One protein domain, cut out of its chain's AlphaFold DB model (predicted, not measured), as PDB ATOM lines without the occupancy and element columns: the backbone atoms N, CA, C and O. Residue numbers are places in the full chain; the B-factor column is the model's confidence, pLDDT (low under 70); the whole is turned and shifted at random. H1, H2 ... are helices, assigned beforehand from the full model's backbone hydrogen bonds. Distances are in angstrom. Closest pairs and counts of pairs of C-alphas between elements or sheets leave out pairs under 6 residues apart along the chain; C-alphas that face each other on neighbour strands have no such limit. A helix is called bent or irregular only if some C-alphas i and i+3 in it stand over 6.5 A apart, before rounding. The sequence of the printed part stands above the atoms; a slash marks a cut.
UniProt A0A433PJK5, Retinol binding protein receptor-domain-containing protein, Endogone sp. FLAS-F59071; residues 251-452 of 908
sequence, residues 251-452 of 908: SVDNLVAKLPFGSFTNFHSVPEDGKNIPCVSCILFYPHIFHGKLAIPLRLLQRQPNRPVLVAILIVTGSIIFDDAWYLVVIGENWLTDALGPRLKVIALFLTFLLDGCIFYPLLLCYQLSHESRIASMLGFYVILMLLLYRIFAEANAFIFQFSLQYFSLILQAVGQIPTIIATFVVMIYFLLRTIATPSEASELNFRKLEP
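AT A GLANCE: This is residues 251 to 452 of the 908 residues of the protein "Retinol binding protein receptor-domain-containing protein" of Endogone sp. FLAS-F59071 (UniProt A0A433PJK5). Two long helices, H7 and the bent H8, run back along each other, with arm H8b packed on H7, while H3 and H5, side by side, make a second pair whose H3 crosses H8b. H1 packs on H7, H6 folds back on it as a hairpin, H4 packs on H5, and H9 lies beyond one end. Residues 271 to 276 and 288 to 293 stick out as free loops. The printed part has 202 residues with nine named helices, H1 to H9 in chain order, and no named strand, so its class is all helix; it is compact, with a radius of gyration of the C-alphas of 18.8 A and spans of 55 by 46 by 31 A.

HOW THE PARTS SIT: Start at H1, residues 251 to 265, which touches the hub H7, residues 374 to 401, at its residues 386 to 394 alone; their closest C-alphas, Pro 260 and Tyr 390, are 6.9 A apart, at a shallow tilt of 28 degrees. H2, residues 280 to 285, is close but not clearly touching to H6, residues 361 to 369: closest C-alphas Ser 281 and Pro 362, 6.9 A. H3, residues 307 to 330, touches H5, residues 342 to 359, with its residues 317 to 328 alone, opposite ways at a shallow tilt of 11 degrees; closest C-alphas Ile 321 and Phe 353, 6.5 A. H5 is irregular, C-alphas 343 and 346 being 8.2 A apart, and has a kink of 49 degrees near residue 349. H4, residues 335 to 340, touches H5; closest C-alphas Thr 337 and Lys 345, 5.9 A. H6 and H7 form a helical hairpin; closest C-alphas Cys 366 and Ala 376, 4.9 A. H8, residues 407 to 436, was assigned as one helix by its hydrogen bonds but is bent: C-alphas 416 and 419 are 7.3 A apart, and H8a, residues 407 to 416, and H8b, residues 419 to 436, stand at 52 degrees. H8b touches H7 at a shallow tilt of 30 degrees, closest C-alphas Phe 431 and Phe 381, 5.1 A, and H3 at a steep tilt of 45 degrees, closest Ala 423 and Ala 312, 4.8 A. H9, residues 441 to 448, touches no helix. Every O i to N i+4 pair is within hydrogen-bond range in H2, H3, H4, H6, H7, H8a, H8b and H9; H1 has 10 of 11 and H5 12 of 14.

IN THESE COORDINATES: Find C-alpha 251 at (-4.576, -28.879, -15.348); H1 runs 19.2 A from there. Find C-alpha 307 at (-8.172, 10.459, -31.912), where H3 begins its 33.6 A. H5 measures 23.5 A, H7 40.5 A and H8b 25.8 A. H9 ends at C-alpha 448, (-15.260, 18.360, -26.059).

THE WHOLE: The C-alphas farthest apart, Ser 251 and Pro 452, are 57.9 A apart. The printed part has no cut. The links H1 to H2 and H2 to H3 are long. Mean pLDDT of the printed part is 75.8; 53 residues are under 70, among them 251 to 293.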
ATOM      1  N   SER A 251      -4.302 -29.977 -16.289       50.28
ATOM      2  CA  SER A 251      -4.576 -28.879 -15.348       50.28
ATOM      3  C   SER A 251      -4.318 -27.501 -15.955       50.28
ATOM      4  O   SER A 251      -5.119 -26.592 -15.722       50.28
ATOM      5  N   VAL A 252      -3.280 -27.349 -16.783       47.69
ATOM      6  CA  VAL A 252      -3.042 -26.131 -17.571       47.69
ATOM      7  C   VAL A 252      -4.111 -25.992 -18.647       47.69
ATOM      8  O   VAL A 252      -4.743 -24.949 -18.693       47.69
ATOM      9  N   ASP A 253      -4.431 -27.041 -19.400       48.72
ATOM     10  CA  ASP A 253      -5.508 -27.039 -20.396       48.72
ATOM     11  C   ASP A 253      -6.872 -26.815 -19.745       48.72
ATOM     12  O   ASP A 253      -7.693 -26.092 -20.292       48.72
ATOM     13  N   ASN A 254      -7.122 -27.323 -18.531       53.81
ATOM     14  CA  ASN A 254      -8.339 -26.985 -17.789       53.81
ATOM     15  C   ASN A 254      -8.350 -25.528 -17.320       53.81
ATOM     16  O   ASN A 254      -9.407 -24.904 -17.347       53.81
ATOM     17  N   LEU A 255      -7.228 -24.963 -16.873       49.34
ATOM     18  CA  LEU A 255      -7.144 -23.552 -16.479       49.34
ATOM     19  C   LEU A 255      -7.286 -22.634 -17.704       49.34
ATOM     20  O   LEU A 255      -7.982 -21.624 -17.645       49.34
ATOM     21  N   VAL A 256      -6.672 -23.019 -18.818       47.59
ATOM     22  CA  VAL A 256      -6.634 -22.323 -20.106       47.59
ATOM     23  C   VAL A 256      -7.916 -22.507 -20.894       47.59
ATOM     24  O   VAL A 256      -8.272 -21.599 -21.621       47.59
ATOM     25  N   ALA A 257      -8.655 -23.599 -20.733       51.91
ATOM     26  CA  ALA A 257     -10.026 -23.704 -21.212       51.91
ATOM     27  C   ALA A 257     -10.935 -22.844 -20.326       51.91
ATOM     28  O   ALA A 257     -11.733 -22.055 -20.825       51.91
ATOM     29  N   LYS A 258     -10.762 -22.891 -18.998       49.81
ATOM     30  CA  LYS A 258     -11.585 -22.123 -18.050       49.81
ATOM     31  C   LYS A 258     -11.332 -20.614 -18.062       49.81
ATOM     32  O   LYS A 258     -12.213 -19.891 -17.624       49.81
ATOM     33  N   LEU A 259     -10.197 -20.112 -18.543       47.38
ATOM     34  CA  LEU A 259      -9.865 -18.675 -18.609       47.38
ATOM     35  C   LEU A 259     -10.611 -17.898 -19.719       47.38
ATOM     36  O   LEU A 259     -11.235 -16.895 -19.379       47.38
ATOM     37  N   PRO A 260     -10.635 -18.343 -20.995       46.91
ATOM     38  CA  PRO A 260     -11.517 -17.846 -22.044       46.91
ATOM     39  C   PRO A 260     -12.961 -17.945 -21.590       46.91
ATOM     40  O   PRO A 260     -13.672 -16.940 -21.643       46.91
ATOM     41  N   PHE A 261     -13.349 -19.108 -21.042       46.78
ATOM     42  CA  PHE A 261     -14.647 -19.274 -20.412       46.78
ATOM     43  C   PHE A 261     -14.808 -18.312 -19.242       46.78
ATOM     44  O   PHE A 261     -15.888 -17.810 -19.108       46.78
ATOM     45  N   GLY A 262     -13.812 -17.929 -18.450       47.44
ATOM     46  CA  GLY A 262     -13.905 -16.939 -17.363       47.44
ATOM     47  C   GLY A 262     -14.140 -15.505 -17.854       47.44
ATOM     48  O   GLY A 262     -14.968 -14.771 -17.316       47.44
ATOM     49  N   SER A 263     -13.467 -15.103 -18.932       48.50
ATOM     50  CA  SER A 263     -13.691 -13.819 -19.610       48.50
ATOM     51  C   SER A 263     -15.027 -13.763 -20.368       48.50
ATOM     52  O   SER A 263     -15.682 -12.722 -20.344       48.50
ATOM     53  N   PHE A 264     -15.477 -14.878 -20.961       47.12
ATOM     54  CA  PHE A 264     -16.793 -15.023 -21.609       47.12
ATOM     55  C   PHE A 264     -17.929 -15.344 -20.620       47.12
ATOM     56  O   PHE A 264     -19.077 -14.995 -20.857       47.12
ATOM     57  N   THR A 265     -17.660 -15.965 -19.478       46.06
ATOM     58  CA  THR A 265     -18.637 -16.227 -18.405       46.06
ATOM     59  C   THR A 265     -18.773 -15.010 -17.506       46.06
ATOM     60  O   THR A 265     -19.852 -14.785 -16.986       46.06
ATOM     61  N   ASN A 266     -17.816 -14.080 -17.488       46.06
ATOM     62  CA  ASN A 266     -18.110 -12.692 -17.105       46.06
ATOM     63  C   ASN A 266     -19.135 -12.003 -18.040       46.06
ATOM     64  O   ASN A 266     -19.594 -10.903 -17.729       46.06
ATOM     65  N   PHE A 267     -19.502 -12.627 -19.167       43.12
ATOM     66  CA  PHE A 267     -20.661 -12.286 -19.998       43.12
ATOM     67  C   PHE A 267     -21.866 -13.232 -19.804       43.12
ATOM     68  O   PHE A 267     -22.970 -12.850 -20.187       43.12
ATOM     69  N   HIS A 268     -21.694 -14.430 -19.226       40.88
ATOM     70  CA  HIS A 268     -22.699 -15.505 -19.277       40.88
ATOM     71  C   HIS A 268     -22.819 -16.428 -18.048       40.88
ATOM     72  O   HIS A 268     -23.585 -17.387 -18.111       40.88
ATOM     73  N   SER A 269     -22.133 -16.189 -16.928       36.09
ATOM     74  CA  SER A 269     -22.210 -17.077 -15.765       36.09
ATOM     75  C   SER A 269     -23.601 -16.998 -15.138       36.09
ATOM     76  O   SER A 269     -23.909 -16.079 -14.377       36.09
ATOM     77  N   VAL A 270     -24.424 -17.997 -15.436       39.06
ATOM     78  CA  VAL A 270     -25.376 -18.549 -14.479       39.06
ATOM     79  C   VAL A 270     -24.548 -19.502 -13.612       39.06
ATOM     80  O   VAL A 270     -24.145 -20.549 -14.114       39.06
ATOM     81  N   PRO A 271     -24.190 -19.151 -12.366       41.62
ATOM     82  CA  PRO A 271     -23.619 -20.137 -11.461       41.62
ATOM     83  C   PRO A 271     -24.696 -21.177 -11.130       41.62
ATOM     84  O   PRO A 271     -25.848 -20.812 -10.883       41.62
ATOM     85  N   GLU A 272     -24.316 -22.455 -11.084       51.16
ATOM     86  CA  GLU A 272     -25.199 -23.567 -10.687       51.16
ATOM     87  C   GLU A 272     -25.812 -23.369  -9.277       51.16
ATOM     88  O   GLU A 272     -26.857 -23.937  -8.979       51.16
ATOM     89  N   ASP A 273     -25.255 -22.463  -8.458       48.00
ATOM     90  CA  ASP A 273     -25.672 -22.197  -7.070       48.00
ATOM     91  C   ASP A 273     -26.642 -21.006  -6.866       48.00
ATOM     92  O   ASP A 273     -26.837 -20.532  -5.742       48.00
ATOM     93  N   GLY A 274     -27.262 -20.464  -7.919       43.41
ATOM     94  CA  GLY A 274     -28.405 -19.536  -7.784       43.41
ATOM     95  C   GLY A 274     -28.125 -18.160  -7.148       43.41
ATOM     96  O   GLY A 274     -29.054 -17.380  -6.931       43.41
ATOM     97  N   LYS A 275     -26.863 -17.802  -6.874       43.19
ATOM     98  CA  LYS A 275     -26.464 -16.452  -6.437       43.19
ATOM     99  C   LYS A 275     -25.939 -15.645  -7.624       43.19
ATOM    100  O   LYS A 275     -24.752 -15.647  -7.928       43.19
ATOM    101  N   ASN A 276     -26.854 -14.950  -8.295       37.31
ATOM    102  CA  ASN A 276     -26.559 -14.093  -9.443       37.31
ATOM    103  C   ASN A 276     -25.691 -12.890  -9.040       37.31
ATOM    104  O   ASN A 276     -26.190 -11.934  -8.445       37.31
ATOM    105  N   ILE A 277     -24.413 -12.895  -9.423       43.38
ATOM    106  CA  ILE A 277     -23.633 -11.659  -9.544       43.38
ATOM    107  C   ILE A 277     -23.915 -11.119 -10.954       43.38
ATOM    108  O   ILE A 277     -23.587 -11.791 -11.932       43.38
ATOM    109  N   PRO A 278     -24.563  -9.950 -11.111       44.34
ATOM    110  CA  PRO A 278     -24.859  -9.418 -12.433       44.34
ATOM    111  C   PRO A 278     -23.556  -9.101 -13.176       44.34
ATOM    112  O   PRO A 278     -22.753  -8.280 -12.735       44.34
ATOM    113  N   CYS A 279     -23.363  -9.763 -14.318       54.47
ATOM    114  CA  CYS A 279     -22.257  -9.524 -15.241       54.47
ATOM    115  C   CYS A 279     -22.185  -8.037 -15.641       54.47
ATOM    116  O   CYS A 279     -23.210  -7.398 -15.891       54.47
ATOM    117  N   VAL A 280     -20.975  -7.479 -15.745       52.66
ATOM    118  CA  VAL A 280     -20.723  -6.060 -16.088       52.66
ATOM    119  C   VAL A 280     -21.387  -5.653 -17.412       52.66
ATOM    120  O   VAL A 280     -21.884  -4.533 -17.552       52.66
ATOM    121  N   SER A 281     -21.454  -6.569 -18.374       51.16
ATOM    122  CA  SER A 281     -22.168  -6.395 -19.640       51.16
ATOM    123  C   SER A 281     -23.689  -6.391 -19.454       51.16
ATOM    124  O   SER A 281     -24.345  -5.506 -19.996       51.16
ATOM    125  N   CYS A 282     -24.256  -7.265 -18.617       52.78
ATOM    126  CA  CYS A 282     -25.678  -7.224 -18.250       52.78
ATOM    127  C   CYS A 282     -26.065  -5.916 -17.541       52.78
ATOM    128  O   CYS A 282     -27.159  -5.411 -17.771       52.78
ATOM    129  N   ILE A 283     -25.167  -5.326 -16.742       54.66
ATOM    130  CA  ILE A 283     -25.380  -4.023 -16.084       54.66
ATOM    131  C   ILE A 283     -25.420  -2.878 -17.110       54.66
ATOM    132  O   ILE A 283     -26.246  -1.975 -16.989       54.66
ATOM    133  N   LEU A 284     -24.570  -2.917 -18.143       53.50
ATOM    134  CA  LEU A 284     -24.535  -1.895 -19.200       53.50
ATOM    135  C   LEU A 284     -25.632  -2.081 -20.261       53.50
ATOM    136  O   LEU A 284     -26.080  -1.095 -20.849       53.50
ATOM    137  N   PHE A 285     -26.084  -3.316 -20.489       53.47
ATOM    138  CA  PHE A 285     -27.214  -3.635 -21.364       53.47
ATOM    139  C   PHE A 285     -28.571  -3.531 -20.666       53.47
ATOM    140  O   PHE A 285     -29.581  -3.561 -21.368       53.47
ATOM    141  N   TYR A 286     -28.627  -3.376 -19.334       53.41
ATOM    142  CA  TYR A 286     -29.890  -3.254 -18.609       53.41
ATOM    143  C   TYR A 286     -30.636  -1.989 -19.086       53.41
ATOM    144  O   TYR A 286     -30.255  -0.866 -18.733       53.41
ATOM    145  N   PRO A 287     -31.720  -2.121 -19.878       51.75
ATOM    146  CA  PRO A 287     -32.362  -0.992 -20.566       51.75
ATOM    147  C   PRO A 287     -33.000   0.020 -19.607       51.75
ATOM    148  O   PRO A 287     -33.398   1.117 -20.008       51.75
ATOM    149  N   HIS A 288     -33.105  -0.360 -18.333       44.22
ATOM    150  CA  HIS A 288     -33.785   0.376 -17.282       44.22
ATOM    151  C   HIS A 288     -33.057   1.665 -16.867       44.22
ATOM    152  O   HIS A 288     -33.713   2.590 -16.394       44.22
ATOM    153  N   ILE A 289     -31.740   1.768 -17.104       51.78
ATOM    154  CA  ILE A 289     -30.957   2.990 -16.829       51.78
ATOM    155  C   ILE A 289     -31.133   4.038 -17.949       51.78
ATOM    156  O   ILE A 289     -31.018   5.234 -17.700       51.78
ATOM    157  N   PHE A 290     -31.500   3.621 -19.171       51.09
ATOM    158  CA  PHE A 290     -31.587   4.497 -20.349       51.09
ATOM    159  C   PHE A 290     -32.943   4.444 -21.070       51.09
ATOM    160  O   PHE A 290     -32.972   4.429 -22.293       51.09
ATOM    161  N   HIS A 291     -34.081   4.415 -20.366       55.28
ATOM    162  CA  HIS A 291     -35.425   4.591 -20.969       55.28
ATOM    163  C   HIS A 291     -35.647   3.852 -22.321       55.28
ATOM    164  O   HIS A 291     -36.211   4.418 -23.262       55.28
ATOM    165  N   GLY A 292     -35.139   2.620 -22.469       57.88
ATOM    166  CA  GLY A 292     -35.267   1.829 -23.703       57.88
ATOM    167  C   GLY A 292     -34.460   2.300 -24.929       57.88
ATOM    168  O   GLY A 292     -34.706   1.809 -26.029       57.88
ATOM    169  N   LYS A 293     -33.502   3.229 -24.797       67.81
ATOM    170  CA  LYS A 293     -32.613   3.664 -25.892       67.81
ATOM    171  C   LYS A 293     -31.179   3.208 -25.637       67.81
ATOM    172  O   LYS A 293     -30.523   3.700 -24.726       67.81
ATOM    173  N   LEU A 294     -30.681   2.307 -26.484       71.69
ATOM    174  CA  LEU A 294     -29.280   1.881 -26.474       71.69
ATOM    175  C   LEU A 294     -28.364   3.111 -26.654       71.69
ATOM    176  O   LEU A 294     -28.529   3.885 -27.603       71.69
ATOM    177  N   ALA A 295     -27.430   3.328 -25.727       77.12
ATOM    178  CA  ALA A 295     -26.566   4.508 -25.728       77.12
ATOM    179  C   ALA A 295     -25.546   4.452 -26.874       77.12
ATOM    180  O   ALA A 295     -24.840   3.465 -27.011       77.12
ATOM    181  N   ILE A 296     -25.432   5.508 -27.685       82.06
ATOM    182  CA  ILE A 296     -24.612   5.503 -28.912       82.06
ATOM    183  C   ILE A 296     -23.118   5.299 -28.575       82.06
ATOM    184  O   ILE A 296     -22.516   6.210 -28.008       82.06
ATOM    185  N   PRO A 297     -22.471   4.192 -28.996       80.88
ATOM    186  CA  PRO A 297     -21.115   3.838 -28.557       80.88
ATOM    187  C   PRO A 297     -20.048   4.725 -29.196       80.88
ATOM    188  O   PRO A 297     -19.042   5.059 -28.577       80.88
ATOM    189  N   LEU A 298     -20.271   5.176 -30.437       83.56
ATOM    190  CA  LEU A 298     -19.366   6.084 -31.128       83.56
ATOM    191  C   LEU A 298     -20.093   6.962 -32.145       83.56
ATOM    192  O   LEU A 298     -20.809   6.485 -33.022       83.56
ATOM    193  N   ARG A 299     -19.859   8.274 -32.078       84.06
ATOM    194  CA  ARG A 299     -20.401   9.230 -33.051       84.06
ATOM    195  C   ARG A 299     -19.458   9.365 -34.249       84.06
ATOM    196  O   ARG A 299     -18.755  10.366 -34.380       84.06
ATOM    197  N   LEU A 300     -19.442   8.350 -35.114       80.75
ATOM    198  CA  LEU A 300     -18.534   8.236 -36.271       80.75
ATOM    199  C   LEU A 300     -18.607   9.416 -37.248       80.75
ATOM    200  O   LEU A 300     -17.597   9.798 -37.833       80.75
ATOM    201  N   LEU A 301     -19.798   9.999 -37.403       79.81
ATOM    202  CA  LEU A 301     -20.039  11.139 -38.289       79.81
ATOM    203  C   LEU A 301     -19.752  12.492 -37.631       79.81
ATOM    204  O   LEU A 301     -19.785  13.504 -38.319       79.81
ATOM    205  N   GLN A 302     -19.497  12.535 -36.321       77.88
ATOM    206  CA  GLN A 302     -19.233  13.780 -35.606       77.88
ATOM    207  C   GLN A 302     -17.739  14.027 -35.418       77.88
ATOM    208  O   GLN A 302     -16.894  13.131 -35.460       77.88
ATOM    209  N   ARG A 303     -17.422  15.291 -35.157       73.38
ATOM    210  CA  ARG A 303     -16.081  15.749 -34.824       73.38
ATOM    211  C   ARG A 303     -15.586  15.092 -33.525       73.38
ATOM    212  O   ARG A 303     -16.114  15.373 -32.458       73.38
ATOM    213  N   GLN A 304     -14.538  14.270 -33.620       75.38
ATOM    214  CA  GLN A 304     -13.916  13.604 -32.467       75.38
ATOM    215  C   GLN A 304     -12.639  14.328 -31.978       75.38
ATOM    216  O   GLN A 304     -11.718  14.503 -32.788       75.38
ATOM    217  N   PRO A 305     -12.576  14.747 -30.704       65.06
ATOM    218  CA  PRO A 305     -11.519  15.600 -30.150       65.06
ATOM    219  C   PRO A 305     -10.264  14.846 -29.670       65.06
ATOM    220  O   PRO A 305      -9.179  15.412 -29.701       65.06
ATOM    221  N   ASN A 306     -10.369  13.555 -29.320       62.28
ATOM    222  CA  ASN A 306      -9.222  12.706 -28.975       62.28
ATOM    223  C   ASN A 306      -9.189  11.462 -29.877       62.28
ATOM    224  O   ASN A 306      -9.981  10.531 -29.730       62.28
ATOM    225  N   ARG A 307      -8.308  11.494 -30.877       79.56
ATOM    226  CA  ARG A 307      -8.172  10.459 -31.912       79.56
ATOM    227  C   ARG A 307      -7.262   9.288 -31.538       79.56
ATOM    228  O   ARG A 307      -7.663   8.176 -31.854       79.56
ATOM    229  N   PRO A 308      -6.082   9.473 -30.914       88.38
ATOM    230  CA  PRO A 308      -5.131   8.373 -30.756       88.38
ATOM    231  C   PRO A 308      -5.664   7.234 -29.885       88.38
ATOM    232  O   PRO A 308      -5.541   6.084 -30.282       88.38
ATOM    233  N   VAL A 309      -6.322   7.537 -28.760       91.00
ATOM    234  CA  VAL A 309      -6.884   6.499 -27.874       91.00
ATOM    235  C   VAL A 309      -7.993   5.726 -28.577       91.00
ATOM    236  O   VAL A 309      -8.032   4.506 -28.526       91.00
ATOM    237  N   LEU A 310      -8.872   6.428 -29.289       90.88
ATOM    238  CA  LEU A 310      -9.967   5.793 -30.009       90.88
ATOM    239  C   LEU A 310      -9.479   4.946 -31.193       90.88
ATOM    240  O   LEU A 310     -10.024   3.879 -31.454       90.88
ATOM    241  N   VAL A 311      -8.442   5.406 -31.893       91.62
ATOM    242  CA  VAL A 311      -7.752   4.610 -32.913       91.62
ATOM    243  C   VAL A 311      -7.109   3.382 -32.269       91.62
ATOM    244  O   VAL A 311      -7.261   2.300 -32.814       91.62
ATOM    245  N   ALA A 312      -6.477   3.512 -31.098       93.38
ATOM    246  CA  ALA A 312      -5.915   2.377 -30.367       93.38
ATOM    247  C   ALA A 312      -6.994   1.359 -29.957       93.38
ATOM    248  O   ALA A 312      -6.795   0.174 -30.189       93.38
ATOM    249  N   ILE A 313      -8.161   1.800 -29.463       92.56
ATOM    250  CA  ILE A 313      -9.305   0.909 -29.187       92.56
ATOM    251  C   ILE A 313      -9.695   0.135 -30.451       92.56
ATOM    252  O   ILE A 313      -9.804  -1.084 -30.413       92.56
ATOM    253  N   LEU A 314      -9.849   0.825 -31.586       91.81
ATOM    254  CA  LEU A 314     -10.218   0.185 -32.853       91.81
ATOM    255  C   LEU A 314      -9.123  -0.744 -33.398       91.81
ATOM    256  O   LEU A 314      -9.451  -1.735 -34.041       91.81
ATOM    257  N   ILE A 315      -7.845  -0.454 -33.141       92.06
ATOM    258  CA  ILE A 315      -6.722  -1.339 -33.479       92.06
ATOM    259  C   ILE A 315      -6.772  -2.613 -32.631       92.06
ATOM    260  O   ILE A 315      -6.617  -3.698 -33.184       92.06
ATOM    261  N   VAL A 316      -7.018  -2.499 -31.321       91.75
ATOM    262  CA  VAL A 316      -7.157  -3.655 -30.418       91.75
ATOM    263  C   VAL A 316      -8.334  -4.526 -30.848       91.75
ATOM    264  O   VAL A 316      -8.166  -5.727 -31.032       91.75
ATOM    265  N   THR A 317      -9.496  -3.911 -31.091       90.06
ATOM    266  CA  THR A 317     -10.684  -4.598 -31.610       90.06
ATOM    267  C   THR A 317     -10.404  -5.271 -32.949       90.06
ATOM    268  O   THR A 317     -10.696  -6.448 -33.110       90.06
ATOM    269  N   GLY A 318      -9.807  -4.545 -33.898       89.38
ATOM    270  CA  GLY A 318      -9.472  -5.084 -35.210       89.38
ATOM    271  C   GLY A 318      -8.530  -6.279 -35.110       89.38
ATOM    272  O   GLY A 318      -8.790  -7.296 -35.731       89.38
ATOM    273  N   SER A 319      -7.481  -6.187 -34.294       89.62
ATOM    274  CA  SER A 319      -6.543  -7.291 -34.104       89.62
ATOM    275  C   SER A 319      -7.214  -8.547 -33.562       89.62
ATOM    276  O   SER A 319      -6.962  -9.605 -34.113       89.62
ATOM    277  N   ILE A 320      -8.047  -8.440 -32.525       86.69
ATOM    278  CA  ILE A 320      -8.706  -9.613 -31.930       86.69
ATOM    279  C   ILE A 320      -9.653 -10.257 -32.946       86.69
ATOM    280  O   ILE A 320      -9.581 -11.455 -33.174       86.69
ATOM    281  N   ILE A 321     -10.433  -9.434 -33.655       87.75
ATOM    282  CA  ILE A 321     -11.297  -9.886 -34.751       87.75
ATOM    283  C   ILE A 321     -10.502 -10.653 -35.824       87.75
ATOM    284  O   ILE A 321     -10.971 -11.659 -36.352       87.75
ATOM    285  N   PHE A 322      -9.316 -10.160 -36.194       84.38
ATOM    286  CA  PHE A 322      -8.472 -10.827 -37.185       84.38
ATOM    287  C   PHE A 322      -7.854 -12.113 -36.653       84.38
ATOM    288  O   PHE A 322      -7.822 -13.088 -37.399       84.38
ATOM    289  N   ASP A 323      -7.403 -12.125 -35.400       83.00
ATOM    290  CA  ASP A 323      -6.835 -13.308 -34.755       83.00
ATOM    291  C   ASP A 323      -7.901 -14.427 -34.671       83.00
ATOM    292  O   ASP A 323      -7.643 -15.549 -35.108       83.00
ATOM    293  N   ASP A 324      -9.136 -14.105 -34.263       82.75
ATOM    294  CA  ASP A 324     -10.259 -15.055 -34.179       82.75
ATOM    295  C   ASP A 324     -10.711 -15.555 -35.560       82.75
ATOM    296  O   ASP A 324     -10.944 -16.752 -35.765       82.75
ATOM    297  N   ALA A 325     -10.805 -14.653 -36.543       83.19
ATOM    298  CA  ALA A 325     -11.129 -15.025 -37.918       83.19
ATOM    299  C   ALA A 325     -10.040 -15.915 -38.535       83.19
ATOM    300  O   ALA A 325     -10.354 -16.869 -39.247       83.19
ATOM    301  N   TRP A 326      -8.767 -15.620 -38.262       81.12
ATOM    302  CA  TRP A 326      -7.638 -16.406 -38.743       81.12
ATOM    303  C   TRP A 326      -7.614 -17.797 -38.117       81.12
ATOM    304  O   TRP A 326      -7.484 -18.782 -38.842       81.12
ATOM    305  N   TYR A 327      -7.816 -17.891 -36.800       78.81
ATOM    306  CA  TYR A 327      -7.894 -19.160 -36.078       78.81
ATOM    307  C   TYR A 327      -8.996 -20.055 -36.661       78.81
ATOM    308  O   TYR A 327      -8.752 -21.212 -37.011       78.81
ATOM    309  N   LEU A 328     -10.178 -19.484 -36.902       79.25
ATOM    310  CA  LEU A 328     -11.300 -20.205 -37.494       79.25
ATOM    311  C   LEU A 328     -11.029 -20.670 -38.936       79.25
ATOM    312  O   LEU A 328     -11.465 -21.754 -39.321       79.25
ATOM    313  N   VAL A 329     -10.338 -19.863 -39.746       79.31
ATOM    314  CA  VAL A 329     -10.025 -20.205 -41.145       79.31
ATOM    315  C   VAL A 329      -8.921 -21.262 -41.238       79.31
ATOM    316  O   VAL A 329      -9.016 -22.146 -42.088       79.31
ATOM    317  N   VAL A 330      -7.886 -21.176 -40.400       76.12
ATOM    318  CA  VAL A 330      -6.695 -22.036 -40.494       76.12
ATOM    319  C   VAL A 330      -6.854 -23.335 -39.717       76.12
ATOM    320  O   VAL A 330      -6.590 -24.401 -40.265       76.12
ATOM    321  N   ILE A 331      -7.269 -23.258 -38.451       72.12
ATOM    322  CA  ILE A 331      -7.352 -24.425 -37.559       72.12
ATOM    323  C   ILE A 331      -8.724 -25.095 -37.696       72.12
ATOM    324  O   ILE A 331      -8.863 -26.298 -37.507       72.12
ATOM    325  N   GLY A 332      -9.740 -24.344 -38.129       71.06
ATOM    326  CA  GLY A 332     -11.065 -24.895 -38.398       71.06
ATOM    327  C   GLY A 332     -11.863 -25.228 -37.139       71.06
ATOM    328  O   GLY A 332     -12.931 -25.834 -37.275       71.06
ATOM    329  N   GLU A 333     -11.371 -24.822 -35.972       71.06
ATOM    330  CA  GLU A 333     -11.981 -24.994 -34.657       71.06
ATOM    331  C   GLU A 333     -12.137 -23.622 -34.001       71.06
ATOM    332  O   GLU A 333     -11.293 -22.744 -34.146       71.06
ATOM    333  N   ASN A 334     -13.256 -23.403 -33.329       72.50
ATOM    334  CA  ASN A 334     -13.556 -22.241 -32.507       72.50
ATOM    335  C   ASN A 334     -14.680 -22.655 -31.547       72.50
ATOM    336  O   ASN A 334     -15.516 -23.490 -31.897       72.50
ATOM    337  N   TRP A 335     -14.799 -21.994 -30.399       75.38
ATOM    338  CA  TRP A 335     -15.887 -22.241 -29.447       75.38
ATOM    339  C   TRP A 335     -17.271 -22.193 -30.121       75.38
ATOM    340  O   TRP A 335     -18.193 -22.924 -29.762       75.38
ATOM    341  N   LEU A 336     -17.416 -21.348 -31.147       74.25
ATOM    342  CA  LEU A 336     -18.659 -21.204 -31.889       74.25
ATOM    343  C   LEU A 336     -18.901 -22.341 -32.897       74.25
ATOM    344  O   LEU A 336     -20.054 -22.691 -33.149       74.25
ATOM    345  N   THR A 337     -17.852 -22.934 -33.474       78.62
ATOM    346  CA  THR A 337     -18.014 -24.126 -34.324       78.62
ATOM    347  C   THR A 337     -18.356 -25.353 -33.509       78.62
ATOM    348  O   THR A 337     -19.082 -26.206 -34.009       78.62
ATOM    349  N   ASP A 338     -17.898 -25.410 -32.262       78.50
ATOM    350  CA  ASP A 338     -18.248 -26.489 -31.340       78.50
ATOM    351  C   ASP A 338     -19.725 -26.380 -30.947       78.50
ATOM    352  O   ASP A 338     -20.449 -27.373 -30.942       78.50
ATOM    353  N   ALA A 339     -20.211 -25.151 -30.733       78.69
ATOM    354  CA  ALA A 339     -21.612 -24.881 -30.420       78.69
ATOM    355  C   ALA A 339     -22.572 -25.080 -31.613       78.69
ATOM    356  O   ALA A 339     -23.673 -25.602 -31.441       78.69
ATOM    357  N   LEU A 340     -22.197 -24.641 -32.822       82.56
ATOM    358  CA  LEU A 340     -23.047 -24.713 -34.025       82.56
ATOM    359  C   LEU A 340     -22.849 -26.006 -34.838       82.56
ATOM    360  O   LEU A 340     -23.636 -26.304 -35.740       82.56
ATOM    361  N   GLY A 341     -21.806 -26.776 -34.543       80.88
ATOM    362  CA  GLY A 341     -21.394 -27.956 -35.290       80.88
ATOM    363  C   GLY A 341     -20.556 -27.645 -36.547       80.88
ATOM    364  O   GLY A 341     -20.630 -26.561 -37.141       80.88
ATOM    365  N   PRO A 342     -19.790 -28.634 -37.049       79.12
ATOM    366  CA  PRO A 342     -18.774 -28.443 -38.091       79.12
ATOM    367  C   PRO A 342     -19.338 -28.100 -39.479       79.12
ATOM    368  O   PRO A 342     -18.600 -27.643 -40.350       79.12
ATOM    369  N   ARG A 343     -20.642 -28.296 -39.714       82.00
ATOM    370  CA  ARG A 343     -21.299 -27.963 -40.994       82.00
ATOM    371  C   ARG A 343     -21.612 -26.471 -41.141       82.00
ATOM    372  O   ARG A 343     -21.879 -26.021 -42.250       82.00
ATOM    373  N   LEU A 344     -21.562 -25.701 -40.051       84.88
ATOM    374  CA  LEU A 344     -21.924 -24.281 -40.028       84.88
ATOM    375  C   LEU A 344     -20.709 -23.347 -39.891       84.88
ATOM    376  O   LEU A 344     -20.886 -22.179 -39.561       84.88
ATOM    377  N   LYS A 345     -19.485 -23.806 -40.210       80.50
ATOM    378  CA  LYS A 345     -18.236 -23.018 -40.078       80.50
ATOM    379  C   LYS A 345     -18.293 -21.633 -40.734       80.50
ATOM    380  O   LYS A 345     -17.833 -20.655 -40.156       80.50
ATOM    381  N   VAL A 346     -18.906 -21.521 -41.913       83.12
ATOM    382  CA  VAL A 346     -19.040 -20.230 -42.615       83.12
ATOM    383  C   VAL A 346     -19.973 -19.279 -41.862       83.12
ATOM    384  O   VAL A 346     -19.681 -18.095 -41.735       83.12
ATOM    385  N   ILE A 347     -21.089 -19.792 -41.339       86.25
ATOM    386  CA  ILE A 347     -22.026 -18.993 -40.539       86.25
ATOM    387  C   ILE A 347     -21.370 -18.597 -39.217       86.25
ATOM    388  O   ILE A 347     -21.511 -17.447 -38.807       86.25
ATOM    389  N   ALA A 348     -20.605 -19.508 -38.607       82.50
ATOM    390  CA  ALA A 348     -19.813 -19.221 -37.421       82.50
ATOM    391  C   ALA A 348     -18.860 -18.044 -37.677       82.50
ATOM    392  O   ALA A 348     -18.900 -17.086 -36.921       82.50
ATOM    393  N   LEU A 349     -18.127 -18.025 -38.800       84.19
ATOM    394  CA  LEU A 349     -17.232 -16.915 -39.161       84.19
ATOM    395  C   LEU A 349     -17.950 -15.557 -39.190       84.19
ATOM    396  O   LEU A 349     -17.483 -14.591 -38.590       84.19
ATOM    397  N   PHE A 350     -19.097 -15.467 -39.868       85.50
ATOM    398  CA  PHE A 350     -19.861 -14.216 -39.925       85.50
ATOM    399  C   PHE A 350     -20.424 -13.808 -38.564       85.50
ATOM    400  O   PHE A 350     -20.475 -12.617 -38.248       85.50
ATOM    401  N   LEU A 351     -20.860 -14.782 -37.769       85.25
ATOM    402  CA  LEU A 351     -21.407 -14.530 -36.448       85.25
ATOM    403  C   LEU A 351     -20.308 -14.104 -35.464       85.25
ATOM    404  O   LEU A 351     -20.572 -13.220 -34.659       85.25
ATOM    405  N   THR A 352     -19.080 -14.619 -35.585       84.06
ATOM    406  CA  THR A 352     -17.909 -14.160 -34.821       84.06
ATOM    407  C   THR A 352     -17.672 -12.666 -35.042       84.06
ATOM    408  O   THR A 352     -17.727 -11.907 -34.080       84.06
ATOM    409  N   PHE A 353     -17.600 -12.192 -36.294       86.19
ATOM    410  CA  PHE A 353     -17.447 -10.753 -36.580       86.19
ATOM    411  C   PHE A 353     -18.549  -9.878 -35.954       86.19
ATOM    412  O   PHE A 353     -18.296  -8.747 -35.528       86.19
ATOM    413  N   LEU A 354     -19.789 -10.376 -35.926       86.75
ATOM    414  CA  LEU A 354     -20.914  -9.678 -35.303       86.75
ATOM    415  C   LEU A 354     -20.783  -9.664 -33.772       86.75
ATOM    416  O   LEU A 354     -20.979  -8.619 -33.147       86.75
ATOM    417  N   LEU A 355     -20.466 -10.817 -33.180       84.75
ATOM    418  CA  LEU A 355     -20.312 -11.004 -31.741       84.75
ATOM    419  C   LEU A 355     -19.155 -10.172 -31.200       84.75
ATOM    420  O   LEU A 355     -19.339  -9.501 -30.189       84.75
ATOM    421  N   ASP A 356     -18.033 -10.095 -31.908       84.31
ATOM    422  CA  ASP A 356     -16.908  -9.242 -31.527       84.31
ATOM    423  C   ASP A 356     -17.326  -7.772 -31.491       84.31
ATOM    424  O   ASP A 356     -17.045  -7.050 -30.533       84.31
ATOM    425  N   GLY A 357     -18.107  -7.327 -32.480       85.50
ATOM    426  CA  GLY A 357     -18.714  -5.997 -32.468       85.50
ATOM    427  C   GLY A 357     -19.543  -5.732 -31.203       85.50
ATOM    428  O   GLY A 357     -19.484  -4.632 -30.642       85.50
ATOM    429  N   CYS A 358     -20.273  -6.739 -30.719       84.88
ATOM    430  CA  CYS A 358     -21.022  -6.679 -29.463       84.88
ATOM    431  C   CYS A 358     -20.109  -6.719 -28.225       84.88
ATOM    432  O   CYS A 358     -20.360  -5.984 -27.270       84.88
ATOM    433  N   ILE A 359     -19.032  -7.510 -28.240       83.56
ATOM    434  CA  ILE A 359     -18.065  -7.649 -27.138       83.56
ATOM    435  C   ILE A 359     -17.314  -6.335 -26.894       83.56
ATOM    436  O   ILE A 359     -17.116  -5.939 -25.745       83.56
ATOM    437  N   PHE A 360     -16.950  -5.605 -27.952       87.75
ATOM    438  CA  PHE A 360     -16.260  -4.314 -27.835       87.75
ATOM    439  C   PHE A 360     -17.202  -3.118 -27.640       87.75
ATOM    440  O   PHE A 360     -16.746  -1.999 -27.374       87.75
ATOM    441  N   TYR A 361     -18.517  -3.325 -27.714       88.38
ATOM    442  CA  TYR A 361     -19.506  -2.268 -27.514       88.38
ATOM    443  C   TYR A 361     -19.396  -1.586 -26.134       88.38
ATOM    444  O   TYR A 361     -19.320  -0.349 -26.093       88.38
ATOM    445  N   PRO A 362     -19.311  -2.323 -25.001       88.25
ATOM    446  CA  PRO A 362     -19.120  -1.734 -23.677       88.25
ATOM    447  C   PRO A 362     -17.848  -0.895 -23.568       88.25
ATOM    448  O   PRO A 362     -17.862   0.147 -22.919       88.25
ATOM    449  N   LEU A 363     -16.760  -1.309 -24.223       90.69
ATOM    450  CA  LEU A 363     -15.490  -0.588 -24.195       90.69
ATOM    451  C   LEU A 363     -15.607   0.789 -24.865       90.69
ATOM    452  O   LEU A 363     -15.165   1.798 -24.310       90.69
ATOM    453  N   LEU A 364     -16.247   0.847 -26.037       91.25
ATOM    454  CA  LEU A 364     -16.512   2.101 -26.748       91.25
ATOM    455  C   LEU A 364     -17.456   3.014 -25.955       91.25
ATOM    456  O   LEU A 364     -17.250   4.229 -25.900       91.25
ATOM    457  N   LEU A 365     -18.454   2.430 -25.290       89.75
ATOM    458  CA  LEU A 365     -19.357   3.164 -24.411       89.75
ATOM    459  C   LEU A 365     -18.619   3.733 -23.188       89.75
ATOM    460  O   LEU A 365     -18.764   4.917 -22.880       89.75
ATOM    461  N   CYS A 366     -17.775   2.930 -22.536       91.75
ATOM    462  CA  CYS A 366     -16.939   3.359 -21.414       91.75
ATOM    463  C   CYS A 366     -15.987   4.481 -21.827       91.75
ATOM    464  O   CYS A 366     -15.790   5.422 -21.065       91.75
ATOM    465  N   TYR A 367     -15.444   4.445 -23.049       91.88
ATOM    466  CA  TYR A 367     -14.623   5.535 -23.570       91.88
ATOM    467  C   TYR A 367     -15.400   6.856 -23.642       91.88
ATOM    468  O   TYR A 367     -14.898   7.878 -23.172       91.88
ATOM    469  N   GLN A 368     -16.635   6.854 -24.156       88.62
ATOM    470  CA  GLN A 368     -17.455   8.072 -24.185       88.62
ATOM    471  C   GLN A 368     -17.813   8.578 -22.785       88.62
ATOM    472  O   GLN A 368     -17.720   9.777 -22.527       88.62
ATOM    473  N   LEU A 369     -18.202   7.666 -21.894       88.31
ATOM    474  CA  LEU A 369     -18.641   7.995 -20.538       88.31
ATOM    475  C   LEU A 369     -17.476   8.262 -19.575       88.31
ATOM    476  O   LEU A 369     -17.707   8.772 -18.481       88.31
ATOM    477  N   SER A 370     -16.230   7.975 -19.970       89.31
ATOM    478  CA  SER A 370     -15.037   8.139 -19.122       89.31
ATOM    479  C   SER A 370     -14.840   9.567 -18.603       89.31
ATOM    480  O   SER A 370     -14.240   9.771 -17.550       89.31
ATOM    481  N   HIS A 371     -15.368  10.561 -19.321       84.19
ATOM    482  CA  HIS A 371     -15.309  11.969 -18.924       84.19
ATOM    483  C   HIS A 371     -16.414  12.386 -17.956       84.19
ATOM    484  O   HIS A 371     -16.240  13.359 -17.227       84.19
ATOM    485  N   GLU A 372     -17.530  11.662 -17.950       86.81
ATOM    486  CA  GLU A 372     -18.716  11.983 -17.152       86.81
ATOM    487  C   GLU A 372     -18.755  11.154 -15.859       86.81
ATOM    488  O   GLU A 372     -19.279  11.604 -14.845       86.81
ATOM    489  N   SER A 373     -18.162   9.952 -15.857       88.94
ATOM    490  CA  SER A 373     -18.229   9.016 -14.733       88.94
ATOM    491  C   SER A 373     -16.907   8.294 -14.466       88.94
ATOM    492  O   SER A 373     -16.295   7.706 -15.362       88.94
ATOM    493  N   ARG A 374     -16.503   8.246 -13.186       89.38
ATOM    494  CA  ARG A 374     -15.378   7.403 -12.730       89.38
ATOM    495  C   ARG A 374     -15.678   5.918 -12.884       89.38
ATOM    496  O   ARG A 374     -14.781   5.162 -13.232       89.38
ATOM    497  N   ILE A 375     -16.931   5.516 -12.663       89.94
ATOM    498  CA  ILE A 375     -17.353   4.113 -12.761       89.94
ATOM    499  C   ILE A 375     -17.130   3.613 -14.189       89.94
ATOM    500  O   ILE A 375     -16.560   2.546 -14.379       89.94
ATOM    501  N   ALA A 376     -17.483   4.417 -15.197       90.44
ATOM    502  CA  ALA A 376     -17.222   4.077 -16.593       90.44
ATOM    503  C   ALA A 376     -15.719   3.908 -16.884       90.44
ATOM    504  O   ALA A 376     -15.335   3.007 -17.624       90.44
ATOM    505  N   SER A 377     -14.865   4.733 -16.271       92.56
ATOM    506  CA  SER A 377     -13.410   4.602 -16.411       92.56
ATOM    507  C   SER A 377     -12.862   3.338 -15.740       92.56
ATOM    508  O   SER A 377     -12.041   2.650 -16.343       92.56
ATOM    509  N   MET A 378     -13.360   2.989 -14.548       92.62
ATOM    510  CA  MET A 378     -13.001   1.751 -13.840       92.62
ATOM    511  C   MET A 378     -13.432   0.506 -14.615       92.62
ATOM    512  O   MET A 378     -12.644  -0.423 -14.773       92.62
ATOM    513  N   LEU A 379     -14.660   0.501 -15.142       90.81
ATOM    514  CA  LEU A 379     -15.169  -0.593 -15.966       90.81
ATOM    515  C   LEU A 379     -14.376  -0.722 -17.271       90.81
ATOM    516  O   LEU A 379     -13.988  -1.826 -17.638       90.81
ATOM    517  N   GLY A 380     -14.069   0.395 -17.938       92.25
ATOM    518  CA  GLY A 380     -13.222   0.400 -19.134       92.25
ATOM    519  C   GLY A 380     -11.814  -0.143 -18.868       92.25
ATOM    520  O   GLY A 380     -11.311  -0.945 -19.655       92.25
ATOM    521  N   PHE A 381     -11.206   0.234 -17.737       94.56
ATOM    522  CA  PHE A 381      -9.916  -0.304 -17.295       94.56
ATOM    523  C   PHE A 381      -9.988  -1.814 -17.047       94.56
ATOM    524  O   PHE A 381      -9.151  -2.548 -17.560       94.56
ATOM    525  N   TYR A 382     -11.005  -2.277 -16.314       91.75
ATOM    526  CA  TYR A 382     -11.211  -3.695 -16.023       91.75
ATOM    527  C   TYR A 382     -11.366  -4.530 -17.299       91.75
ATOM    528  O   TYR A 382     -10.680  -5.535 -17.461       91.75
ATOM    529  N   VAL A 383     -12.213  -4.088 -18.236       90.12
ATOM    530  CA  VAL A 383     -12.434  -4.789 -19.512       90.12
ATOM    531  C   VAL A 383     -11.130  -4.901 -20.305       90.12
ATOM    532  O   VAL A 383     -10.796  -5.980 -20.784       90.12
ATOM    533  N   ILE A 384     -10.359  -3.817 -20.409       92.38
ATOM    534  CA  ILE A 384      -9.079  -3.831 -21.132       92.38
ATOM    535  C   ILE A 384      -8.022  -4.677 -20.431       92.38
ATOM    536  O   ILE A 384      -7.271  -5.373 -21.109       92.38
ATOM    537  N   LEU A 385      -7.968  -4.650 -19.100       91.50
ATOM    538  CA  LEU A 385      -7.065  -5.502 -18.333       91.50
ATOM    539  C   LEU A 385      -7.374  -6.980 -18.581       91.50
ATOM    540  O   LEU A 385      -6.456  -7.755 -18.825       91.50
ATOM    541  N   MET A 386      -8.653  -7.360 -18.581       87.94
ATOM    542  CA  MET A 386      -9.065  -8.736 -18.865       87.94
ATOM    543  C   MET A 386      -8.723  -9.157 -20.294       87.94
ATOM    544  O   MET A 386      -8.203 -10.251 -20.489       87.94
ATOM    545  N   LEU A 387      -8.923  -8.279 -21.281       85.75
ATOM    546  CA  LEU A 387      -8.513  -8.537 -22.668       85.75
ATOM    547  C   LEU A 387      -6.989  -8.671 -22.812       85.75
ATOM    548  O   LEU A 387      -6.512  -9.532 -23.549       85.75
ATOM    549  N   LEU A 388      -6.216  -7.843 -22.102       88.50
ATOM    550  CA  LEU A 388      -4.756  -7.923 -22.088       88.50
ATOM    551  C   LEU A 388      -4.282  -9.237 -21.464       88.50
ATOM    552  O   LEU A 388      -3.426  -9.901 -22.039       88.50
ATOM    553  N   LEU A 389      -4.838  -9.609 -20.308       86.50
ATOM    554  CA  LEU A 389      -4.509 -10.858 -19.627       86.50
ATOM    555  C   LEU A 389      -4.854 -12.055 -20.508       86.50
ATOM    556  O   LEU A 389      -3.989 -12.897 -20.720       86.50
ATOM    557  N   TYR A 390      -6.060 -12.092 -21.080       83.19
ATOM    558  CA  TYR A 390      -6.471 -13.134 -22.020       83.19
ATOM    559  C   TYR A 390      -5.454 -13.302 -23.151       83.19
ATOM    560  O   TYR A 390      -4.986 -14.409 -23.402       83.19
ATOM    561  N   ARG A 391      -5.034 -12.193 -23.772       83.88
ATOM    562  CA  ARG A 391      -4.046 -12.220 -24.852       83.88
ATOM    563  C   ARG A 391      -2.676 -12.712 -24.390       83.88
ATOM    564  O   ARG A 391      -2.070 -13.526 -25.075       83.88
ATOM    565  N   ILE A 392      -2.189 -12.231 -23.246       84.69
ATOM    566  CA  ILE A 392      -0.906 -12.674 -22.683       84.69
ATOM    567  C   ILE A 392      -0.948 -14.175 -22.393       84.69
ATOM    568  O   ILE A 392       0.004 -14.864 -22.727       84.69
ATOM    569  N   PHE A 393      -2.040 -14.688 -21.821       82.38
ATOM    570  CA  PHE A 393      -2.191 -16.117 -21.549       82.38
ATOM    571  C   PHE A 393      -2.275 -16.946 -22.832       82.38
ATOM    572  O   PHE A 393      -1.575 -17.947 -22.941       82.38
ATOM    573  N   ALA A 394      -3.073 -16.522 -23.816       76.69
ATOM    574  CA  ALA A 394      -3.190 -17.217 -25.097       76.69
ATOM    575  C   ALA A 394      -1.831 -17.329 -25.811       76.69
ATOM    576  O   ALA A 394      -1.441 -18.413 -26.243       76.69
ATOM    577  N   GLU A 395      -1.070 -16.232 -25.860       79.31
ATOM    578  CA  GLU A 395       0.266 -16.217 -26.464       79.31
ATOM    579  C   GLU A 395       1.300 -16.964 -25.614       79.31
ATOM    580  O   GLU A 395       2.147 -17.660 -26.164       79.31
ATOM    581  N   ALA A 396       1.232 -16.876 -24.282       79.81
ATOM    582  CA  ALA A 396       2.114 -17.635 -23.398       79.81
ATOM    583  C   ALA A 396       1.915 -19.145 -23.572       79.81
ATOM    584  O   ALA A 396       2.894 -19.879 -23.592       79.81
ATOM    585  N   ASN A 397       0.682 -19.614 -23.771       72.25
ATOM    586  CA  ASN A 397       0.431 -21.024 -24.066       72.25
ATOM    587  C   ASN A 397       0.997 -21.418 -25.426       72.25
ATOM    588  O   ASN A 397       1.700 -22.420 -25.520       72.25
ATOM    589  N   ALA A 398       0.758 -20.609 -26.462       69.06
ATOM    590  CA  ALA A 398       1.357 -20.850 -27.771       69.06
ATOM    591  C   ALA A 398       2.893 -20.935 -27.676       69.06
ATOM    592  O   ALA A 398       3.503 -21.801 -28.296       69.06
ATOM    593  N   PHE A 399       3.502 -20.089 -26.842       70.25
ATOM    594  CA  PHE A 399       4.938 -20.061 -26.575       70.25
ATOM    595  C   PHE A 399       5.431 -21.302 -25.822       70.25
ATOM    596  O   PHE A 399       6.440 -21.885 -26.207       70.25
ATOM    597  N   ILE A 400       4.725 -21.716 -24.765       68.56
ATOM    598  CA  ILE A 400       5.087 -22.870 -23.929       68.56
ATOM    599  C   ILE A 400       4.988 -24.172 -24.734       68.56
ATOM    600  O   ILE A 400       5.887 -25.004 -24.647       68.56
ATOM    601  N   PHE A 401       3.950 -24.338 -25.556       60.16
ATOM    602  CA  PHE A 401       3.737 -25.572 -26.320       60.16
ATOM    603  C   PHE A 401       4.538 -25.646 -27.630       60.16
ATOM    604  O   PHE A 401       4.830 -26.744 -28.097       60.16
ATOM    605  N   GLN A 402       4.950 -24.515 -28.221       58.22
ATOM    606  CA  GLN A 402       5.802 -24.497 -29.426       58.22
ATOM    607  C   GLN A 402       7.308 -24.402 -29.131       58.22
ATOM    608  O   GLN A 402       8.083 -24.134 -30.048       58.22
ATOM    609  N   PHE A 403       7.754 -24.654 -27.896       47.69
ATOM    610  CA  PHE A 403       9.169 -24.550 -27.501       47.69
ATOM    611  C   PHE A 403      10.127 -25.468 -28.292       47.69
ATOM    612  O   PHE A 403      11.339 -25.275 -28.240       47.69
ATOM    613  N   SER A 404       9.605 -26.438 -29.054       46.00
ATOM    614  CA  SER A 404      10.393 -27.275 -29.968       46.00
ATOM    615  C   SER A 404      10.792 -26.577 -31.279       46.00
ATOM    616  O   SER A 404      11.621 -27.098 -32.022       46.00
ATOM    617  N   LEU A 405      10.234 -25.399 -31.584       51.62
ATOM    618  CA  LEU A 405      10.554 -24.618 -32.782       51.62
ATOM    619  C   LEU A 405      11.659 -23.584 -32.512       51.62
ATOM    620  O   LEU A 405      11.756 -23.005 -31.435       51.62
ATOM    621  N   GLN A 406      12.476 -23.319 -33.539       65.06
ATOM    622  CA  GLN A 406      13.594 -22.370 -33.512       65.06
ATOM    623  C   GLN A 406      13.221 -21.046 -32.814       65.06
ATOM    624  O   GLN A 406      12.294 -20.357 -33.249       65.06
ATOM    625  N   TYR A 407      13.999 -20.647 -31.794       72.75
ATOM    626  CA  TYR A 407      13.845 -19.405 -31.009       72.75
ATOM    627  C   TYR A 407      13.507 -18.162 -31.853       72.75
ATOM    628  O   TYR A 407      12.770 -17.276 -31.423       72.75
ATOM    629  N   PHE A 408      14.015 -18.101 -33.084       70.44
ATOM    630  CA  PHE A 408      13.781 -17.001 -34.012       70.44
ATOM    631  C   PHE A 408      12.319 -16.868 -34.483       70.44
ATOM    632  O   PHE A 408      11.799 -15.753 -34.525       70.44
ATOM    633  N   SER A 409      11.623 -17.974 -34.780       71.00
ATOM    634  CA  SER A 409      10.199 -17.948 -35.175       71.00
ATOM    635  C   SER A 409       9.331 -17.361 -34.065       71.00
ATOM    636  O   SER A 409       8.369 -16.639 -34.317       71.00
ATOM    637  N   LEU A 410       9.686 -17.673 -32.828       74.94
ATOM    638  CA  LEU A 410       8.959 -17.275 -31.638       74.94
ATOM    639  C   LEU A 410       9.250 -15.810 -31.261       74.94
ATOM    640  O   LEU A 410       8.327 -15.074 -30.911       74.94
ATOM    641  N   ILE A 411      10.476 -15.322 -31.490       80.12
ATOM    642  CA  ILE A 411      10.777 -13.879 -31.464       80.12
ATOM    643  C   ILE A 411       9.951 -13.134 -32.522       80.12
ATOM    644  O   ILE A 411       9.376 -12.090 -32.219       80.12
ATOM    645  N   LEU A 412       9.856 -13.650 -33.751       78.69
ATOM    646  CA  LEU A 412       9.076 -13.017 -34.819       78.69
ATOM    647  C   LEU A 412       7.578 -12.968 -34.504       78.69
ATOM    648  O   LEU A 412       6.941 -11.945 -34.760       78.69
ATOM    649  N   GLN A 413       7.027 -14.025 -33.907       81.00
ATOM    650  CA  GLN A 413       5.640 -14.037 -33.442       81.00
ATOM    651  C   GLN A 413       5.416 -12.991 -32.343       81.00
ATOM    652  O   GLN A 413       4.500 -12.177 -32.454       81.00
ATOM    653  N   ALA A 414       6.308 -12.917 -31.348       84.12
ATOM    654  CA  ALA A 414       6.253 -11.884 -30.315       84.12
ATOM    655  C   ALA A 414       6.333 -10.466 -30.915       84.12
ATOM    656  O   ALA A 414       5.567  -9.580 -30.535       84.12
ATOM    657  N   VAL A 415       7.203 -10.257 -31.910       87.00
ATOM    658  CA  VAL A 415       7.332  -8.995 -32.659       87.00
ATOM    659  C   VAL A 415       6.057  -8.658 -33.441       87.00
ATOM    660  O   VAL A 415       5.678  -7.484 -33.531       87.00
ATOM    661  N   GLY A 416       5.351  -9.665 -33.954       84.94
ATOM    662  CA  GLY A 416       4.037  -9.521 -34.584       84.94
ATOM    663  C   GLY A 416       2.982  -8.922 -33.655       84.94
ATOM    664  O   GLY A 416       2.160  -8.118 -34.098       84.94
ATOM    665  N   GLN A 417       3.064  -9.226 -32.358       87.81
ATOM    666  CA  GLN A 417       2.112  -8.770 -31.344       87.81
ATOM    667  C   GLN A 417       2.471  -7.428 -30.691       87.81
ATOM    668  O   GLN A 417       1.654  -6.832 -29.991       87.81
ATOM    669  N   ILE A 418       3.659  -6.874 -30.943       89.44
ATOM    670  CA  ILE A 418       4.078  -5.597 -30.340       89.44
ATOM    671  C   ILE A 418       3.069  -4.455 -30.594       89.44
ATOM    672  O   ILE A 418       2.700  -3.778 -29.629       89.44
ATOM    673  N   PRO A 419       2.578  -4.203 -31.829       90.69
ATOM    674  CA  PRO A 419       1.671  -3.080 -32.077       90.69
ATOM    675  C   PRO A 419       0.342  -3.190 -31.321       90.69
ATOM    676  O   PRO A 419      -0.209  -2.176 -30.890       90.69
ATOM    677  N   THR A 420      -0.158  -4.412 -31.141       90.88
ATOM    678  CA  THR A 420      -1.430  -4.689 -30.469       90.88
ATOM    679  C   THR A 420      -1.278  -4.535 -28.961       90.88
ATOM    680  O   THR A 420      -2.092  -3.859 -28.335       90.88
ATOM    681  N   ILE A 421      -0.181  -5.038 -28.383       91.19
ATOM    682  CA  ILE A 421       0.174  -4.850 -26.970       91.19
ATOM    683  C   ILE A 421       0.355  -3.362 -26.653       91.19
ATOM    684  O   ILE A 421      -0.207  -2.873 -25.673       91.19
ATOM    685  N   ILE A 422       1.070  -2.614 -27.501       91.62
ATOM    686  CA  ILE A 422       1.239  -1.161 -27.336       91.62
ATOM    687  C   ILE A 422      -0.118  -0.454 -27.376       91.62
ATOM    688  O   ILE A 422      -0.388   0.390 -26.523       91.62
ATOM    689  N   ALA A 423      -0.985  -0.789 -28.337       93.56
ATOM    690  CA  ALA A 423      -2.316  -0.197 -28.428       93.56
ATOM    691  C   ALA A 423      -3.147  -0.489 -27.167       93.56
ATOM    692  O   ALA A 423      -3.718   0.437 -26.588       93.56
ATOM    693  N   THR A 424      -3.141  -1.732 -26.682       93.12
ATOM    694  CA  THR A 424      -3.820  -2.126 -25.439       93.12
ATOM    695  C   THR A 424      -3.272  -1.363 -24.238       93.12
ATOM    696  O   THR A 424      -4.048  -0.837 -23.443       93.12
ATOM    697  N   PHE A 425      -1.951  -1.203 -24.137       94.19
ATOM    698  CA  PHE A 425      -1.308  -0.463 -23.053       94.19
ATOM    699  C   PHE A 425      -1.660   1.032 -23.075       94.19
ATOM    700  O   PHE A 425      -1.942   1.615 -22.031       94.19
ATOM    701  N   VAL A 426      -1.732   1.652 -24.259       94.81
ATOM    702  CA  VAL A 426      -2.184   3.047 -24.424       94.81
ATOM    703  C   VAL A 426      -3.621   3.221 -23.930       94.81
ATOM    704  O   VAL A 426      -3.916   4.183 -23.216       94.81
ATOM    705  N   VAL A 427      -4.520   2.297 -24.279       94.75
ATOM    706  CA  VAL A 427      -5.921   2.329 -23.830       94.75
ATOM    707  C   VAL A 427      -6.019   2.069 -22.323       94.75
ATOM    708  O   VAL A 427      -6.758   2.761 -21.623       94.75
ATOM    709  N   MET A 428      -5.233   1.128 -21.805       95.19
ATOM    710  CA  MET A 428      -5.177   0.796 -20.383       95.19
ATOM    711  C   MET A 428      -4.703   1.988 -19.546       95.19
ATOM    712  O   MET A 428      -5.383   2.380 -18.600       95.19
ATOM    713  N   ILE A 429      -3.583   2.618 -19.926       95.50
ATOM    714  CA  ILE A 429      -3.071   3.833 -19.276       95.50
ATOM    715  C   ILE A 429      -4.118   4.937 -19.322       95.50
ATOM    716  O   ILE A 429      -4.326   5.624 -18.326       95.50
ATOM    717  N   TYR A 430      -4.791   5.114 -20.459       94.50
ATOM    718  CA  TYR A 430      -5.830   6.125 -20.583       94.50
ATOM    719  C   TYR A 430      -6.936   5.931 -19.536       94.50
ATOM    720  O   TYR A 430      -7.249   6.873 -18.805       94.50
ATOM    721  N   PHE A 431      -7.495   4.724 -19.419       95.25
ATOM    722  CA  PHE A 431      -8.541   4.450 -18.432       95.25
ATOM    723  C   PHE A 431      -8.025   4.496 -16.990       95.25
ATOM    724  O   PHE A 431      -8.739   4.979 -16.113       95.25
ATOM    725  N   LEU A 432      -6.781   4.084 -16.737       95.19
ATOM    726  CA  LEU A 432      -6.152   4.180 -15.419       95.19
ATOM    727  C   LEU A 432      -6.000   5.642 -14.977       95.19
ATOM    728  O   LEU A 432      -6.469   6.025 -13.906       95.19
ATOM    729  N   LEU A 433      -5.418   6.486 -15.833       93.94
ATOM    730  CA  LEU A 433      -5.260   7.916 -15.567       93.94
ATOM    731  C   LEU A 433      -6.616   8.600 -15.379       93.94
ATOM    732  O   LEU A 433      -6.744   9.484 -14.536       93.94
ATOM    733  N   ARG A 434      -7.641   8.184 -16.130       91.25
ATOM    734  CA  ARG A 434      -9.011   8.701 -15.986       91.25
ATOM    735  C   ARG A 434      -9.722   8.210 -14.734       91.25
ATOM    736  O   ARG A 434     -10.537   8.942 -14.193       91.25
ATOM    737  N   THR A 435      -9.396   7.017 -14.259       92.69
ATOM    738  CA  THR A 435      -9.906   6.491 -12.990       92.69
ATOM    739  C   THR A 435      -9.343   7.277 -11.806       92.69
ATOM    740  O   THR A 435     -10.071   7.570 -10.857       92.69
ATOM    741  N   ILE A 436      -8.063   7.656 -11.882       93.38
ATOM    742  CA  ILE A 436      -7.381   8.459 -10.858       93.38
ATOM    743  C   ILE A 436      -7.830   9.927 -10.924       93.38
ATOM    744  O   ILE A 436      -8.061  10.559  -9.893       93.38
ATOM    745  N   ALA A 437      -7.968  10.483 -12.131       89.81
ATOM    746  CA  ALA A 437      -8.395  11.862 -12.318       89.81
ATOM    747  C   ALA A 437      -9.862  12.053 -11.905       89.81
ATOM    748  O   ALA A 437     -10.761  11.321 -12.315       89.81
ATOM    749  N   THR A 438     -10.134  13.092 -11.119       82.12
ATOM    750  CA  THR A 438     -11.509  13.434 -10.765       82.12
ATOM    751  C   THR A 438     -12.234  13.984 -12.010       82.12
ATOM    752  O   THR A 438     -11.703  14.880 -12.677       82.12
ATOM    753  N   PRO A 439     -13.427  13.461 -12.376       83.88
ATOM    754  CA  PRO A 439     -14.199  14.024 -13.470       83.88
ATOM    755  C   PRO A 439     -14.591  15.435 -13.046       83.88
ATOM    756  O   PRO A 439     -15.207  15.647 -12.004       83.88
ATOM    757  N   SER A 440     -14.132  16.405 -13.823       84.62
ATOM    758  CA  SER A 440     -14.417  17.821 -13.627       84.62
ATOM    759  C   SER A 440     -15.051  18.375 -14.891       84.62
ATOM    760  O   SER A 440     -14.695  17.954 -15.996       84.62
ATOM    761  N   GLU A 441     -15.920  19.374 -14.754       81.94
ATOM    762  CA  GLU A 441     -16.495  20.081 -15.907       81.94
ATOM    763  C   GLU A 441     -15.399  20.624 -16.837       81.94
ATOM    764  O   GLU A 441     -15.524  20.574 -18.058       81.94
ATOM    765  N   ALA A 442     -14.267  21.066 -16.275       80.06
ATOM    766  CA  ALA A 442     -13.103  21.495 -17.043       80.06
ATOM    767  C   ALA A 442     -12.510  20.358 -17.897       80.06
ATOM    768  O   ALA A 442     -12.126  20.577 -19.046       80.06
ATOM    769  N   SER A 443     -12.446  19.135 -17.364       75.62
ATOM    770  CA  SER A 443     -11.962  17.967 -18.106       75.62
ATOM    771  C   SER A 443     -12.920  17.527 -19.217       75.62
ATOM    772  O   SER A 443     -12.459  17.146 -20.294       75.62
ATOM    773  N   GLU A 444     -14.230  17.638 -18.995       78.56
ATOM    774  CA  GLU A 444     -15.261  17.369 -19.999       78.56
ATOM    775  C   GLU A 444     -15.234  18.430 -21.106       78.56
ATOM    776  O   GLU A 444     -15.269  18.105 -22.294       78.56
ATOM    777  N   LEU A 445     -15.097  19.704 -20.733       78.56
ATOM    778  CA  LEU A 445     -14.995  20.817 -21.670       78.56
ATOM    779  C   LEU A 445     -13.720  20.719 -22.513       78.56
ATOM    780  O   LEU A 445     -13.773  20.930 -23.722       78.56
ATOM    781  N   ASN A 446     -12.593  20.344 -21.902       78.81
ATOM    782  CA  ASN A 446     -11.339  20.086 -22.610       78.81
ATOM    783  C   ASN A 446     -11.446  18.882 -23.542       78.81
ATOM    784  O   ASN A 446     -10.923  18.943 -24.651       78.81
ATOM    785  N   PHE A 447     -12.145  17.818 -23.134       78.62
ATOM    786  CA  PHE A 447     -12.425  16.705 -24.030       78.62
ATOM    787  C   PHE A 447     -13.283  17.161 -25.192       78.62
ATOM    788  O   PHE A 447     -12.913  16.909 -26.316       78.62
ATOM    789  N   ARG A 448     -14.378  17.892 -24.976       77.25
ATOM    790  CA  ARG A 448     -15.260  18.360 -26.059       77.25
ATOM    791  C   ARG A 448     -14.644  19.479 -26.908       77.25
ATOM    792  O   ARG A 448     -15.206  19.814 -27.953       77.25
ATOM    793  N   LYS A 449     -13.513  20.057 -26.492       76.88
ATOM    794  CA  LYS A 449     -12.838  21.138 -27.207       76.88
ATOM    795  C   LYS A 449     -12.303  20.623 -28.538       76.88
ATOM    796  O   LYS A 449     -11.482  19.715 -28.606       76.88
ATOM    797  N   LEU A 450     -12.787  21.228 -29.612       76.88
ATOM    798  CA  LEU A 450     -12.380  20.908 -30.970       76.88
ATOM    799  C   LEU A 450     -11.258  21.842 -31.411       76.88
ATOM    800  O   LEU A 450     -11.254  23.025 -31.076       76.88
ATOM    801  N   GLU A 451     -10.311  21.304 -32.173       80.00
ATOM    802  CA  GLU A 451      -9.293  22.119 -32.827       80.00
ATOM    803  C   GLU A 451      -9.959  23.056 -33.852       80.00
ATOM    804  O   GLU A 451     -10.841  22.609 -34.590       80.00
ATOM    805  N   PRO A 452      -9.537  24.330 -33.961       85.56
ATOM    806  CA  PRO A 452     -10.146  25.319 -34.857       85.56
ATOM    807  C   PRO A 452      -9.722  25.135 -36.330       85.56
ATOM    808  O   PRO A 452      -9.573  26.102 -37.079       85.56
TER     809      PRO A 452